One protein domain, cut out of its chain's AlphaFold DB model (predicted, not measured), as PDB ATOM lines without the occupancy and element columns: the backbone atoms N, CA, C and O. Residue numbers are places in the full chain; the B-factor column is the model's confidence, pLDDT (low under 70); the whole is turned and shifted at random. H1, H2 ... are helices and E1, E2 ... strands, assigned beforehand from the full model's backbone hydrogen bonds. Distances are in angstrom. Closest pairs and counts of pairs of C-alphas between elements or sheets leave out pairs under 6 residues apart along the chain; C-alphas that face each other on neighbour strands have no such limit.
ATOM      1  N   GLU A 203     199.170 290.163 266.962       91.62
ATOM      2  CA  GLU A 203     198.411 289.448 267.983       91.62
ATOM      3  C   GLU A 203     197.244 290.300 268.496       91.62
ATOM      4  O   GLU A 203     197.289 291.530 268.459       91.62
ATOM      5  N   LEU A 204     196.191 289.637 268.972       91.19
ATOM      6  CA  LEU A 204     195.064 290.309 269.611       91.19
ATOM      7  C   LEU A 204     195.338 290.491 271.100       91.19
ATOM      8  O   LEU A 204     195.904 289.614 271.760       91.19
ATOM      9  N   THR A 205     194.822 291.579 271.658       91.50
ATOM     10  CA  THR A 205     194.594 291.650 273.101       91.50
ATOM     11  C   THR A 205     193.563 290.598 273.527       91.50
ATOM     12  O   THR A 205     192.743 290.133 272.730       91.50
ATOM     13  N   PHE A 206     193.574 290.223 274.810       87.81
ATOM     14  CA  PHE A 206     192.569 289.299 275.342       87.81
ATOM     15  C   PHE A 206     191.144 289.821 275.121       87.81
ATOM     16  O   PHE A 206     190.277 289.047 274.739       87.81
ATOM     17  N   GLU A 207     190.915 291.124 275.310       89.62
ATOM     18  CA  GLU A 207     189.603 291.753 275.140       89.62
ATOM     19  C   GLU A 207     189.107 291.681 273.690       89.62
ATOM     20  O   GLU A 207     187.971 291.276 273.456       89.62
ATOM     21  N   GLU A 208     189.962 291.984 272.707       91.31
ATOM     22  CA  GLU A 208     189.613 291.854 271.285       91.31
ATOM     23  C   GLU A 208     189.250 290.406 270.929       91.31
ATOM     24  O   GLU A 208     188.218 290.158 270.304       91.31
ATOM     25  N   GLY A 209     190.068 289.439 271.358       90.00
ATOM     26  CA  GLY A 209     189.804 288.025 271.095       90.00
ATOM     27  C   GLY A 209     188.558 287.505 271.815       90.00
ATOM     28  O   GLY A 209     187.807 286.718 271.243       90.00
ATOM     29  N   PHE A 210     188.313 287.961 273.045       88.75
ATOM     30  CA  PHE A 210     187.135 287.602 273.831       88.75
ATOM     31  C   PHE A 210     185.852 288.135 273.189       88.75
ATOM     32  O   PHE A 210     184.897 287.380 273.026       88.75
ATOM     33  N   ASN A 211     185.844 289.403 272.769       90.06
ATOM     34  CA  ASN A 211     184.694 290.014 272.100       90.06
ATOM     35  C   ASN A 211     184.402 289.339 270.753       90.06
ATOM     36  O   ASN A 211     183.249 289.008 270.486       90.06
ATOM     37  N   PHE A 212     185.439 289.041 269.958       90.69
ATOM     38  CA  PHE A 212     185.292 288.276 268.716       90.69
ATOM     39  C   PHE A 212     184.674 286.894 268.967       90.69
ATOM     40  O   PHE A 212     183.718 286.500 268.300       90.69
ATOM     41  N   ALA A 213     185.199 286.151 269.948       88.81
ATOM     42  CA  ALA A 213     184.684 284.831 270.289       88.81
ATOM     43  C   ALA A 213     183.230 284.893 270.764       88.81
ATOM     44  O   ALA A 213     182.415 284.072 270.350       88.81
ATOM     45  N   LYS A 214     182.895 285.882 271.597       88.56
ATOM     46  CA  LYS A 214     181.538 286.090 272.099       88.56
ATOM     47  C   LYS A 214     180.554 286.329 270.959       88.56
ATOM     48  O   LYS A 214     179.532 285.648 270.891       88.56
ATOM     49  N   GLU A 215     180.871 287.253 270.055       87.94
ATOM     50  CA  GLU A 215     180.026 287.574 268.902       87.94
ATOM     51  C   GLU A 215     179.834 286.350 268.000       87.94
ATOM     52  O   GLU A 215     178.700 285.973 267.691       87.94
ATOM     53  N   TRP A 216     180.934 285.676 267.646       86.94
ATOM     54  CA  TRP A 216     180.895 284.514 266.767       86.94
ATOM     55  C   TRP A 216     180.082 283.365 267.364       86.94
ATOM     56  O   TRP A 216     179.151 282.870 266.733       86.94
ATOM     57  N   LEU A 217     180.391 282.951 268.597       87.25
ATOM     58  CA  LEU A 217     179.725 281.816 269.239       87.25
ATOM     59  C   LEU A 217     178.243 282.099 269.526       87.25
ATOM     60  O   LEU A 217     177.420 281.189 269.425       87.25
ATOM     61  N   THR A 218     177.886 283.352 269.831       85.19
ATOM     62  CA  THR A 218     176.481 283.758 269.999       85.19
ATOM     63  C   THR A 218     175.725 283.634 268.683       85.19
ATOM     64  O   THR A 218     174.662 283.012 268.649       85.19
ATOM     65  N   LYS A 219     176.291 284.164 267.591       84.12
ATOM     66  CA  LYS A 219     175.717 284.036 266.248       84.12
ATOM     67  C   LYS A 219     175.530 282.562 265.877       84.12
ATOM     68  O   LYS A 219     174.421 282.153 265.551       84.12
ATOM     69  N   SER A 220     176.577 281.755 266.038       81.25
ATOM     70  CA  SER A 220     176.569 280.307 265.813       81.25
ATOM     71  C   SER A 220     175.460 279.571 266.570       81.25
ATOM     72  O   SER A 220     174.842 278.660 266.026       81.25
ATOM     73  N   ALA A 221     175.198 279.947 267.825       79.62
ATOM     74  CA  ALA A 221     174.160 279.334 268.656       79.62
ATOM     75  C   ALA A 221     172.732 279.746 268.267       79.62
ATOM     76  O   ALA A 221     171.784 279.026 268.583       79.62
ATOM     77  N   GLN A 222     172.576 280.892 267.605       80.12
ATOM     78  CA  GLN A 222     171.291 281.417 267.144       80.12
ATOM     79  C   GLN A 222     170.958 281.006 265.706       80.12
ATOM     80  O   GLN A 222     169.799 281.099 265.304       80.12
ATOM     81  N   GLU A 223     171.948 280.553 264.936       78.25
ATOM     82  CA  GLU A 223     171.746 280.072 263.573       78.25
ATOM     83  C   GLU A 223     170.800 278.872 263.523       78.25
ATOM     84  O   GLU A 223     170.818 277.992 264.392       78.25
ATOM     85  N   THR A 224     169.987 278.846 262.464       74.56
ATOM     86  CA  THR A 224     169.017 277.784 262.210       74.56
ATOM     87  C   THR A 224     169.139 277.216 260.808       74.56
ATOM     88  O   THR A 224     169.308 277.980 259.857       74.56
ATOM     89  N   PHE A 225     168.949 275.907 260.661       72.06
ATOM     90  CA  PHE A 225     168.738 275.268 259.358       72.06
ATOM     91  C   PHE A 225     167.527 274.338 259.400       72.06
ATOM     92  O   PHE A 225     167.165 273.840 260.463       72.06
ATOM     93  N   GLU A 226     166.896 274.120 258.248       71.94
ATOM     94  CA  GLU A 226     165.792 273.176 258.102       71.94
ATOM     95  C   GLU A 226     166.277 271.928 257.359       71.94
ATOM     96  O   GLU A 226     166.808 272.029 256.253       71.94
ATOM     97  N   GLU A 227     166.094 270.758 257.962       72.62
ATOM     98  CA  GLU A 227     166.375 269.455 257.355       72.62
ATOM     99  C   GLU A 227     165.206 268.519 257.659       72.62
ATOM    100  O   GLU A 227     164.692 268.489 258.776       72.62
ATOM    101  N   ASP A 228     164.711 267.821 256.634       81.88
ATOM    102  CA  ASP A 228     163.556 266.918 256.732       81.88
ATOM    103  C   ASP A 228     162.308 267.531 257.415       81.88
ATOM    104  O   ASP A 228     161.531 266.845 258.083       81.88
ATOM    105  N   GLY A 229     162.094 268.842 257.236       79.06
ATOM    106  CA  GLY A 229     160.971 269.586 257.823       79.06
ATOM    107  C   GLY A 229     161.128 269.908 259.313       79.06
ATOM    108  O   GLY A 229     160.156 270.298 259.963       79.06
ATOM    109  N   GLN A 230     162.325 269.731 259.877       75.81
ATOM    110  CA  GLN A 230     162.660 270.106 261.248       75.81
ATOM    111  C   GLN A 230     163.622 271.292 261.257       75.81
ATOM    112  O   GLN A 230     164.611 271.307 260.534       75.81
ATOM    113  N   VAL A 231     163.345 272.282 262.111       72.19
ATOM    114  CA  VAL A 231     164.255 273.410 262.346       72.19
ATOM    115  C   VAL A 231     165.264 273.023 263.423       72.19
ATOM    116  O   VAL A 231     164.911 272.730 264.569       72.19
ATOM    117  N   HIS A 232     166.533 273.051 263.054       67.50
ATOM    118  CA  HIS A 232     167.673 272.814 263.922       67.50
ATOM    119  C   HIS A 232     168.298 274.148 264.317       67.50
ATOM    120  O   HIS A 232     168.409 275.037 263.483       67.50
ATOM    121  N   TYR A 233     168.726 274.266 265.575       68.69
ATOM    122  CA  TYR A 233     169.416 275.438 266.124       68.69
ATOM    123  C   TYR A 233     170.849 275.066 266.482       68.69
ATOM    124  O   TYR A 233     171.071 273.958 266.982       68.69
ATOM    125  N   GLY A 234     171.781 276.001 266.310       68.75
ATOM    126  CA  GLY A 234     173.178 275.787 266.665       68.75
ATOM    127  C   GLY A 234     173.859 274.875 265.655       68.75
ATOM    128  O   GLY A 234     173.883 273.655 265.818       68.75
ATOM    129  N   VAL A 235     174.374 275.471 264.583       65.94
ATOM    130  CA  VAL A 235     174.734 274.721 263.370       65.94
ATOM    131  C   VAL A 235     176.240 274.694 263.152       65.94
ATOM    132  O   VAL A 235     176.804 273.659 262.805       65.94
ATOM    133  N   GLU A 236     176.910 275.819 263.390       72.25
ATOM    134  CA  GLU A 236     178.252 276.054 262.863       72.25
ATOM    135  C   GLU A 236     179.185 276.585 263.938       72.25
ATOM    136  O   GLU A 236     178.914 277.618 264.533       72.25
ATOM    137  N   ILE A 237     180.303 275.906 264.198       75.62
ATOM    138  CA  ILE A 237     181.287 276.337 265.200       75.62
ATOM    139  C   ILE A 237     182.692 276.183 264.637       75.62
ATOM    140  O   ILE A 237     183.030 275.179 264.009       75.62
ATOM    141  N   ILE A 238     183.534 277.168 264.940       79.19
ATOM    142  CA  ILE A 238     184.980 277.067 264.768       79.19
ATOM    143  C   ILE A 238     185.532 276.210 265.917       79.19
ATOM    144  O   ILE A 238     185.588 276.653 267.063       79.19
ATOM    145  N   ASN A 239     185.910 274.966 265.617       71.25
ATOM    146  CA  ASN A 239     186.253 273.961 266.630       71.25
ATOM    147  C   ASN A 239     187.448 274.340 267.523       71.25
ATOM    148  O   ASN A 239     187.386 274.127 268.732       71.25
ATOM    149  N   ASP A 240     188.523 274.896 266.953       77.38
ATOM    150  CA  ASP A 240     189.704 275.349 267.714       77.38
ATOM    151  C   ASP A 240     189.750 276.879 267.837       77.38
ATOM    152  O   ASP A 240     190.806 277.508 267.712       77.38
ATOM    153  N   LEU A 241     188.589 277.509 268.054       84.56
ATOM    154  CA  LEU A 241     188.554 278.940 268.321       84.56
ATOM    155  C   LEU A 241     189.273 279.191 269.652       84.56
ATOM    156  O   LEU A 241     188.865 278.705 270.707       84.56
ATOM    157  N   SER A 242     190.371 279.936 269.590       86.81
ATOM    158  CA  SER A 242     191.191 280.311 270.740       86.81
ATOM    159  C   SER A 242     192.009 281.555 270.408       86.81
ATOM    160  O   SER A 242     192.285 281.823 269.238       86.81
ATOM    161  N   LEU A 243     192.454 282.299 271.426       86.81
ATOM    162  CA  LEU A 243     193.233 283.529 271.221       86.81
ATOM    163  C   LEU A 243     194.505 283.290 270.378       86.81
ATOM    164  O   LEU A 243     194.853 284.119 269.543       86.81
ATOM    165  N   LYS A 244     195.164 282.130 270.536       86.38
ATOM    166  CA  LYS A 244     196.366 281.757 269.761       86.38
ATOM    167  C   LYS A 244     196.100 281.629 268.253       86.38
ATOM    168  O   LYS A 244     197.026 281.849 267.475       86.38
ATOM    169  N   ASN A 245     194.862 281.324 267.859       88.94
ATOM    170  CA  ASN A 245     194.454 281.058 266.478       88.94
ATOM    171  C   ASN A 245     193.767 282.265 265.821       88.94
ATOM    172  O   ASN A 245     193.257 282.144 264.707       88.94
ATOM    173  N   LEU A 246     193.771 283.425 266.485       91.31
ATOM    174  CA  LEU A 246     193.286 284.688 265.941       91.31
ATOM    175  C   LEU A 246     194.455 285.633 265.654       91.31
ATOM    176  O   LEU A 246     195.426 285.688 266.414       91.31
ATOM    177  N   ARG A 247     194.362 286.392 264.562       93.06
ATOM    178  CA  ARG A 247     195.285 287.493 264.237       93.06
ATOM    179  C   ARG A 247     194.523 288.701 263.719       93.06
ATOM    180  O   ARG A 247     193.402 288.562 263.241       93.06
ATOM    181  N   LYS A 248     195.132 289.880 263.828       93.81
ATOM    182  CA  LYS A 248     194.538 291.148 263.405       93.81
ATOM    183  C   LYS A 248     195.291 291.718 262.203       93.81
ATOM    184  O   LYS A 248     196.506 291.901 262.251       93.81
ATOM    185  N   ARG A 249     194.584 292.000 261.117       90.38
ATOM    186  CA  ARG A 249     195.134 292.704 259.955       90.38
ATOM    187  C   ARG A 249     195.397 294.173 260.280       90.38
ATOM    188  O   ARG A 249     194.829 294.735 261.214       90.38
ATOM    189  N   GLU A 250     196.226 294.821 259.465       87.81
ATOM    190  CA  GLU A 250     196.515 296.257 259.598       87.81
ATOM    191  C   GLU A 250     195.261 297.131 259.446       87.81
ATOM    192  O   GLU A 250     195.147 298.167 260.096       87.81
ATOM    193  N   ASN A 251     194.288 296.690 258.641       88.19
ATOM    194  CA  ASN A 251     193.003 297.372 258.468       88.19
ATOM    195  C   ASN A 251     192.042 297.196 259.664       88.19
ATOM    196  O   ASN A 251     190.957 297.771 259.656       88.19
ATOM    197  N   GLY A 252     192.433 296.422 260.682       88.81
ATOM    198  CA  GLY A 252     191.640 296.156 261.876       88.81
ATOM    199  C   GLY A 252     190.848 294.848 261.852       88.81
ATOM    200  O   GLY A 252     190.354 294.457 262.910       88.81
ATOM    201  N   ASP A 253     190.767 294.150 260.716       90.38
ATOM    202  CA  ASP A 253     190.007 292.901 260.608       90.38
ATOM    203  C   ASP A 253     190.647 291.783 261.439       90.38
ATOM    204  O   ASP A 253     191.856 291.546 261.366       90.38
ATOM    205  N   ILE A 254     189.832 291.046 262.191       93.06
ATOM    206  CA  ILE A 254     190.260 289.839 262.906       93.06
ATOM    207  C   ILE A 254     190.050 288.630 261.999       93.06
ATOM    208  O   ILE A 254     188.977 288.470 261.421       93.06
ATOM    209  N   VAL A 255     191.055 287.760 261.904       91.62
ATOM    210  CA  VAL A 255     190.998 286.528 261.115       91.62
ATOM    211  C   VAL A 255     191.392 285.293 261.909       91.62
ATOM    212  O   VAL A 255     192.180 285.358 262.855       91.62
ATOM    213  N   VAL A 256     190.888 284.148 261.460       90.19
ATOM    214  CA  VAL A 256     191.206 282.818 261.980       90.19
ATOM    215  C   VAL A 256     192.360 282.224 261.177       90.19
ATOM    216  O   VAL A 256     192.213 281.934 259.992       90.19
ATOM    217  N   ILE A 257     193.519 282.048 261.814       87.81
ATOM    218  CA  ILE A 257     194.755 281.616 261.134       87.81
ATOM    219  C   ILE A 257     194.978 280.100 261.134       87.81
ATOM    220  O   ILE A 257     195.770 279.608 260.330       87.81
ATOM    221  N   ASP A 258     194.287 279.356 262.002       82.75
ATOM    222  CA  ASP A 258     194.337 277.893 262.010       82.75
ATOM    223  C   ASP A 258     192.958 277.304 261.719       82.75
ATOM    224  O   ASP A 258     192.071 277.245 262.572       82.75
ATOM    225  N   ILE A 259     192.778 276.912 260.459       78.44
ATOM    226  CA  ILE A 259     191.543 276.321 259.958       78.44
ATOM    227  C   ILE A 259     191.508 274.827 260.282       78.44
ATOM    228  O   ILE A 259     192.393 274.065 259.903       78.44
ATOM    229  N   SER A 260     190.454 274.403 260.970       71.44
ATOM    230  CA  SER A 260     190.164 272.997 261.257       71.44
ATOM    231  C   SER A 260     188.721 272.674 260.885       71.44
ATOM    232  O   SER A 260     187.848 273.543 260.945       71.44
ATOM    233  N   MET A 261     188.472 271.429 260.464       68.12
ATOM    234  CA  MET A 261     187.128 270.988 260.084       68.12
ATOM    235  C   MET A 261     186.153 271.107 261.264       68.12
ATOM    236  O   MET A 261     186.499 270.654 262.363       68.12
ATOM    237  N   PRO A 262     184.931 271.627 261.047       61.50
ATOM    238  CA  PRO A 262     183.848 271.508 262.019       61.50
ATOM    239  C   PRO A 262     183.437 270.031 262.191       61.50
ATOM    240  O   PRO A 262     183.665 269.202 261.308       61.50
ATOM    241  N   GLN A 263     182.839 269.683 263.336       58.81
ATOM    242  CA  GLN A 263     182.226 268.363 263.558       58.81
ATOM    243  C   GLN A 263     180.696 268.497 263.481       58.81
ATOM    244  O   GLN A 263     180.128 269.365 264.139       58.81
ATOM    245  N   GLU A 264     180.039 267.640 262.694       50.38
ATOM    246  CA  GLU A 264     178.592 267.687 262.407       50.38
ATOM    247  C   GLU A 264     177.745 267.013 263.514       50.38
ATOM    248  O   GLU A 264     178.160 266.000 264.078       50.38
ATOM    249  N   GLY A 265     176.545 267.538 263.814       53.06
ATOM    250  CA  GLY A 265     175.521 266.926 264.695       53.06
ATOM    251  C   GLY A 265     175.134 267.757 265.935       53.06
ATOM    252  O   GLY A 265     175.918 268.567 266.403       53.06
ATOM    253  N   ARG A 266     173.932 267.564 266.513       51.22
ATOM    254  CA  ARG A 266     173.363 268.440 267.578       51.22
ATOM    255  C   ARG A 266     173.956 268.247 268.981       51.22
ATOM    256  O   ARG A 266     174.280 269.220 269.654       51.22
ATOM    257  N   ILE A 267     174.115 266.997 269.425       58.28
ATOM    258  CA  ILE A 267     174.883 266.695 270.646       58.28
ATOM    259  C   ILE A 267     176.331 267.157 270.431       58.28
ATOM    260  O   ILE A 267     176.904 267.824 271.288       58.28
ATOM    261  N   ASN A 268     176.861 266.922 269.227       71.31
ATOM    262  CA  ASN A 268     178.185 267.389 268.838       71.31
ATOM    263  C   ASN A 268     178.284 268.922 268.883       71.31
ATOM    264  O   ASN A 268     179.279 269.416 269.393       71.31
ATOM    265  N   PHE A 269     177.254 269.679 268.488       79.38
ATOM    266  CA  PHE A 269     177.253 271.143 268.556       79.38
ATOM    267  C   PHE A 269     177.435 271.640 269.987       79.38
ATOM    268  O   PHE A 269     178.352 272.414 270.234       79.38
ATOM    269  N   ILE A 270     176.625 271.178 270.948       84.44
ATOM    270  CA  ILE A 270     176.747 271.634 272.344       84.44
ATOM    271  C   ILE A 270     178.116 271.256 272.928       84.44
ATOM    272  O   ILE A 270     178.743 272.077 273.596       84.44
ATOM    273  N   PHE A 271     178.628 270.059 272.628       82.81
ATOM    274  CA  PHE A 271     179.974 269.664 273.049       82.81
ATOM    275  C   PHE A 271     181.084 270.488 272.377       82.81
ATOM    276  O   PHE A 271     182.063 270.841 273.034       82.81
ATOM    277  N   ASN A 272     180.955 270.818 271.094       79.00
ATOM    278  CA  ASN A 272     181.917 271.651 270.370       79.00
ATOM    279  C   ASN A 272     181.866 273.101 270.850       79.00
ATOM    280  O   ASN A 272     182.910 273.724 271.016       79.00
ATOM    281  N   LEU A 273     180.670 273.604 271.158       85.12
ATOM    282  CA  LEU A 273     180.458 274.914 271.760       85.12
ATOM    283  C   LEU A 273     181.139 274.985 273.116       85.12
ATOM    284  O   LEU A 273     181.890 275.919 273.379       85.12
ATOM    285  N   PHE A 274     180.948 273.959 273.944       87.81
ATOM    286  CA  PHE A 274     181.634 273.845 275.222       87.81
ATOM    287  C   PHE A 274     183.158 273.846 275.053       87.81
ATOM    288  O   PHE A 274     183.837 274.614 275.728       87.81
ATOM    289  N   LYS A 275     183.709 273.054 274.124       85.00
ATOM    290  CA  LYS A 275     185.158 273.047 273.842       85.00
ATOM    291  C   LYS A 275     185.670 274.421 273.406       85.00
ATOM    292  O   LYS A 275     186.678 274.876 273.939       85.00
ATOM    293  N   ALA A 276     184.966 275.100 272.500       84.00
ATOM    294  CA  ALA A 276     185.335 276.438 272.042       84.00
ATOM    295  C   ALA A 276     185.310 277.461 273.196       84.00
ATOM    296  O   ALA A 276     186.266 278.211 273.383       84.00
ATOM    297  N   VAL A 277     184.269 277.438 274.034       87.88
ATOM    298  CA  VAL A 277     184.171 278.272 275.245       87.88
ATOM    299  C   VAL A 277     185.321 277.970 276.221       87.88
ATOM    300  O   VAL A 277     185.961 278.882 276.752       87.88
ATOM    301  N   MET A 278     185.646 276.694 276.436       87.12
ATOM    302  CA  MET A 278     186.737 276.275 277.322       87.12
ATOM    303  C   MET A 278     188.120 276.692 276.807       87.12
ATOM    304  O   MET A 278     188.973 277.105 277.598       87.12
ATOM    305  N   ASN A 279     188.336 276.648 275.491       85.06
ATOM    306  CA  ASN A 279     189.583 277.079 274.861       85.06
ATOM    307  C   ASN A 279     189.892 278.568 275.108       85.06
ATOM    308  O   ASN A 279     191.060 278.922 275.291       85.06
ATOM    309  N   PHE A 280     188.879 279.441 275.165       81.44
ATOM    310  CA  PHE A 280     189.078 280.871 275.465       81.44
ATOM    311  C   PHE A 280     189.212 281.191 276.940       81.44
ATOM    312  O   PHE A 280     189.943 282.109 277.309       81.44
ATOM    313  N   THR A 281     188.492 280.465 277.783       81.06
ATOM    314  CA  THR A 281     188.401 280.795 279.209       81.06
ATOM    315  C   THR A 281     189.597 280.300 280.011       81.06
ATOM    316  O   THR A 281     189.723 280.696 281.163       81.06
ATOM    317  N   LYS A 282     190.475 279.476 279.406       67.94
ATOM    318  CA  LYS A 282     191.603 278.772 280.043       67.94
ATOM    319  C   LYS A 282     191.160 278.066 281.332       67.94
ATOM    320  O   LYS A 282     191.066 278.670 282.390       67.94
ATOM    321  N   GLN A 283     190.941 276.752 281.269       63.00
ATOM    322  CA  GLN A 283     190.598 275.918 282.441       63.00
ATOM    323  C   GLN A 283     189.250 276.255 283.117       63.00
ATOM    324  O   GLN A 283     189.039 275.887 284.269       63.00
ATOM    325  N   GLY A 284     188.314 276.907 282.419       60.28
ATOM    326  CA  GLY A 284     186.958 277.109 282.943       60.28
ATOM    327  C   GLY A 284     186.887 278.102 284.103       60.28
ATOM    328  O   GLY A 284     186.123 277.887 285.045       60.28
ATOM    329  N   GLN A 285     187.678 279.181 284.041       76.12
ATOM    330  CA  GLN A 285     187.536 280.313 284.956       76.12
ATOM    331  C   GLN A 285     186.096 280.835 284.897       76.12
ATOM    332  O   GLN A 285     185.691 281.447 283.909       76.12
ATOM    333  N   GLU A 286     185.328 280.574 285.958       79.31
ATOM    334  CA  GLU A 286     183.877 280.801 286.001       79.31
ATOM    335  C   GLU A 286     183.469 282.223 285.594       79.31
ATOM    336  O   GLU A 286     182.554 282.337 284.780       79.31
ATOM    337  N   PRO A 287     184.155 283.307 286.026       83.06
ATOM    338  CA  PRO A 287     183.780 284.654 285.599       83.06
ATOM    339  C   PRO A 287     183.886 284.851 284.082       83.06
ATOM    340  O   PRO A 287     183.010 285.452 283.469       83.06
ATOM    341  N   HIS A 288     184.937 284.323 283.449       85.69
ATOM    342  CA  HIS A 288     185.108 284.431 281.998       85.69
ATOM    343  C   HIS A 288     184.161 283.505 281.241       85.69
ATOM    344  O   HIS A 288     183.666 283.890 280.185       85.69
ATOM    345  N   PHE A 289     183.895 282.313 281.778       90.56
ATOM    346  CA  PHE A 289     182.928 281.376 281.217       90.56
ATOM    347  C   PHE A 289     181.529 281.986 281.180       90.56
ATOM    348  O   PHE A 289     180.943 282.080 280.105       90.56
ATOM    349  N   GLU A 290     181.036 282.469 282.320       91.88
ATOM    350  CA  GLU A 290     179.709 283.079 282.426       91.88
ATOM    351  C   GLU A 290     179.594 284.333 281.553       91.88
ATOM    352  O   GLU A 290     178.599 284.502 280.849       91.88
ATOM    353  N   ASN A 291     180.637 285.169 281.504       90.50
ATOM    354  CA  ASN A 291     180.655 286.336 280.621       90.50
ATOM    355  C   ASN A 291     180.605 285.957 279.132       90.50
ATOM    356  O   ASN A 291     179.980 286.669 278.344       90.50
ATOM    357  N   LEU A 292     181.260 284.861 278.732       89.38
ATOM    358  CA  LEU A 292     181.327 284.436 277.332       89.38
ATOM    359  C   LEU A 292     179.992 283.856 276.852       89.38
ATOM    360  O   LEU A 292     179.620 284.060 275.702       89.38
ATOM    361  N   ILE A 293     179.260 283.174 277.736       91.69
ATOM    362  CA  ILE A 293     177.970 282.553 277.406       91.69
ATOM    363  C   ILE A 293     176.762 283.443 277.720       91.69
ATOM    364  O   ILE A 293     175.637 283.016 277.477       91.69
ATOM    365  N   ALA A 294     176.960 284.644 278.276       91.25
ATOM    366  CA  ALA A 294     175.891 285.492 278.817       91.25
ATOM    367  C   ALA A 294     174.714 285.704 277.845       91.25
ATOM    368  O   ALA A 294     173.549 285.654 278.255       91.25
ATOM    369  N   ASP A 295     175.027 285.860 276.556       90.38
ATOM    370  CA  ASP A 295     174.067 286.204 275.502       90.38
ATOM    371  C   ASP A 295     173.433 284.964 274.837       90.38
ATOM    372  O   ASP A 295     172.632 285.084 273.908       90.38
ATOM    373  N   PHE A 296     173.771 283.752 275.291       89.12
ATOM    374  CA  PHE A 296     173.221 282.516 274.731       89.12
ATOM    375  C   PHE A 296     171.797 282.248 275.261       89.12
ATOM    376  O   PHE A 296     171.438 282.712 276.351       89.12
ATOM    377  N   PRO A 297     170.981 281.443 274.548       85.31
ATOM    378  CA  PRO A 297     169.692 280.968 275.058       85.31
ATOM    379  C   PRO A 297     169.829 280.217 276.393       85.31
ATOM    380  O   PRO A 297     170.801 279.486 276.585       85.31
ATOM    381  N   GLU A 298     168.848 280.332 277.298       86.50
ATOM    382  CA  GLU A 298     168.911 279.702 278.637       86.50
ATOM    383  C   GLU A 298     169.154 278.190 278.580       86.50
ATOM    384  O   GLU A 298     170.040 277.688 279.264       86.50
ATOM    385  N   VAL A 299     168.469 277.473 277.682       84.25
ATOM    386  CA  VAL A 299     168.656 276.021 277.495       84.25
ATOM    387  C   VAL A 299     170.109 275.678 277.125       84.25
ATOM    388  O   VAL A 299     170.669 274.681 277.591       84.25
ATOM    389  N   THR A 300     170.751 276.519 276.311       86.75
ATOM    390  CA  THR A 300     172.166 276.369 275.949       86.75
ATOM    391  C   THR A 300     173.059 276.664 277.152       86.75
ATOM    392  O   THR A 300     173.972 275.888 277.426       86.75
ATOM    393  N   LYS A 301     172.782 277.732 277.913       90.38
ATOM    394  CA  LYS A 301     173.547 278.092 279.121       90.38
ATOM    395  C   LYS A 301     173.485 276.996 280.182       90.38
ATOM    396  O   LYS A 301     174.523 276.606 280.708       90.38
ATOM    397  N   GLU A 302     172.304 276.445 280.452       91.44
ATOM    398  CA  GLU A 302     172.119 275.310 281.364       91.44
ATOM    399  C   GLU A 302     172.930 274.087 280.922       91.44
ATOM    400  O   GLU A 302     173.654 273.494 281.725       91.44
ATOM    401  N   SER A 303     172.878 273.752 279.629       90.38
ATOM    402  CA  SER A 303     173.634 272.629 279.064       90.38
ATOM    403  C   SER A 303     175.148 272.827 279.198       90.38
ATOM    404  O   SER A 303     175.863 271.911 279.601       90.38
ATOM    405  N   LEU A 304     175.647 274.034 278.915       91.00
ATOM    406  CA  LEU A 304     177.067 274.370 279.038       91.00
ATOM    407  C   LEU A 304     177.538 274.354 280.500       91.00
ATOM    408  O   LEU A 304     178.617 273.832 280.783       91.00
ATOM    409  N   ARG A 305     176.732 274.861 281.441       92.81
ATOM    410  CA  ARG A 305     177.037 274.812 282.883       92.81
ATOM    411  C   ARG A 305     177.087 273.384 283.411       92.81
ATOM    412  O   ARG A 305     177.977 273.059 284.193       92.81
ATOM    413  N   LYS A 306     176.176 272.519 282.952       93.00
ATOM    414  CA  LYS A 306     176.200 271.091 283.289       93.00
ATOM    415  C   LYS A 306     177.509 270.439 282.832       93.00
ATOM    416  O   LYS A 306     178.170 269.785 283.633       93.00
ATOM    417  N   LEU A 307     177.932 270.692 281.591       91.06
ATOM    418  CA  LEU A 307     179.212 270.194 281.073       91.06
ATOM    419  C   LEU A 307     180.421 270.743 281.844       91.06
ATOM    420  O   LEU A 307     181.378 270.008 282.085       91.06
ATOM    421  N   LEU A 308     180.380 272.008 282.276       90.62
ATOM    422  CA  LEU A 308     181.430 272.594 283.114       90.62
ATOM    423  C   LEU A 308     181.532 271.894 284.478       90.62
ATOM    424  O   LEU A 308     182.641 271.626 284.938       90.62
ATOM    425  N   ALA A 309     180.397 271.596 285.118       89.94
ATOM    426  CA  ALA A 309     180.363 270.865 286.384       89.94
ATOM    427  C   ALA A 309     180.934 269.445 286.226       89.94
ATOM    428  O   ALA A 309     181.854 269.073 286.953       89.94
ATOM    429  N   GLU A 310     180.486 268.701 285.209       88.94
ATOM    430  CA  GLU A 310     180.993 267.355 284.903       88.94
ATOM    431  C   GLU A 310     182.505 267.350 284.608       88.94
ATOM    432  O   GLU A 310     183.228 266.446 285.030       88.94
ATOM    433  N   HIS A 311     183.011 268.361 283.895       85.56
ATOM    434  CA  HIS A 311     184.440 268.499 283.609       85.56
ATOM    435  C   HIS A 311     185.268 268.720 284.886       85.56
ATOM    436  O   HIS A 311     186.372 268.188 284.998       85.56
ATOM    437  N   LYS A 312     184.750 269.483 285.857       84.69
ATOM    438  CA  LYS A 312     185.426 269.721 287.145       84.69
ATOM    439  C   LYS A 312     185.510 268.459 287.995       84.69
ATOM    440  O   LYS A 312     186.555 268.202 288.577       84.69
ATOM    441  N   GLU A 313     184.445 267.663 288.034       83.44
ATOM    442  CA  GLU A 313     184.410 266.414 288.806       83.44
ATOM    443  C   GLU A 313     185.419 265.374 288.305       83.44
ATOM    444  O   GLU A 313     185.936 264.598 289.097       83.44
ATOM    445  N   ARG A 314     185.728 265.373 287.001       75.62
ATOM    446  CA  ARG A 314     186.693 264.445 286.381       75.62
ATOM    447  C   ARG A 314     188.147 264.924 286.420       75.62
ATOM    448  O   ARG A 314     189.041 264.145 286.108       75.62
ATOM    449  N   GLY A 315     188.371 266.210 286.697       62.12
ATOM    450  CA  GLY A 315     189.699 266.831 286.779       62.12
ATOM    451  C   GLY A 315     190.332 266.796 288.176       62.12
ATOM    452  O   GLY A 315     191.451 267.284 288.326       62.12
ATOM    453  N   ASN A 316     189.618 266.239 289.162       41.78
ATOM    454  CA  ASN A 316     190.072 265.927 290.523       41.78
ATOM    455  C   ASN A 316     190.256 264.414 290.691       41.78
ATOM    456  O   ASN A 316     191.061 264.030 291.569       41.78
TER     457      ASN A 316
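Overview. This is residues 203 to 316 of the 316 residues of an uncharacterized protein of Criblamydia sequanensis CRIB-18 (UniProt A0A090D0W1). Four helices make a small two-layered core, H1 and H2 alongside each other and running opposite ways, with H3 and H4 crossing over them on one side, and there is a two-stranded hairpin near each end of H1. The hairpin E1 E2 lies beyond the last residue of H1 and sticks out with residues 226 to 231; the hairpin E3 E4 lies beside residues 208 to 213 of H1, and the unnamed residues 234 to 245 lead from the one hairpin to the other. The printed part has 114 residues, with four named helices and four named strands in the order H1 E1 E2 E3 E4 H2 H3 H4; each of the two sheets is an antiparallel pair, and the class is mostly helix. It is compact, with a radius of gyration of the C-alphas of 14.4 A and spans of 44 by 40 by 24 A.

Arrangement. H1, residues 206 to 222, is joined by a tight link to E1, residues 224 to 227, which forms an antiparallel hairpin with E2, residues 230 to 233; N 225 and O 232 are 3.0 A apart, within hydrogen-bond range. E3, residues 246 to 248, and E4, residues 254 to 256, form the other antiparallel hairpin, with N 255 and O 247 at 2.8 A. The closest C-alphas of H1 and E3 are those of Gly 209 and Leu 246, 7.1 A apart. H2, residues 266 to 281, is the hub, touching three helices. It only just touches H1, with 3 pairs of C-alphas within 8 A, the closest being the C-alphas of Phe 210 and Phe 280 at 7.2 A; H1 touches H2 with residues 210 to 217 alone, and the two stand at a shallow tilt of 11 degrees, opposite ways. H3, residues 286 to 293, touches H1 at a steep tilt of 49 degrees, the closest C-alphas being Lys 214 and Leu 292 at 5.5 A. H3 also touches H2, closest at Thr 281 and His 288, 5.6 A. H4, residues 298 to 314, touches H2 with the C-alphas of Phe 274 and Leu 304 closest, 6.0 A, at a steep tilt of 68 degrees, only just short of perpendicular. H1 and H4 are only just apart, closest 8.1 A. In H1, H2, H3 and H4 every O i to N i+4 pair is within hydrogen-bond range.

Along the chain. H1 begins at C-alpha 206 (192.569, 289.299, 275.342) and is 24.1 A long; E1 and E2 measure 10.0 A and 9.9 A, E3 and E4 7.1 A each. H2 begins at C-alpha 266 (173.363, 268.440, 267.578) and is 22.7 A long, H3 10.6 A. H4, 24.7 A long, ends at C-alpha 314 (186.693, 264.445, 286.381).

Size, cuts and confidence. The C-alphas farthest apart are those of Asn 251 and Asn 316, 45.0 A. The printed part has no cut, and E2 to E3 is the long link. Mean pLDDT of the printed part is 81.7; it is under 70 at residues 232 to 235, 261 to 267, 282 to 284 and 315 to 316.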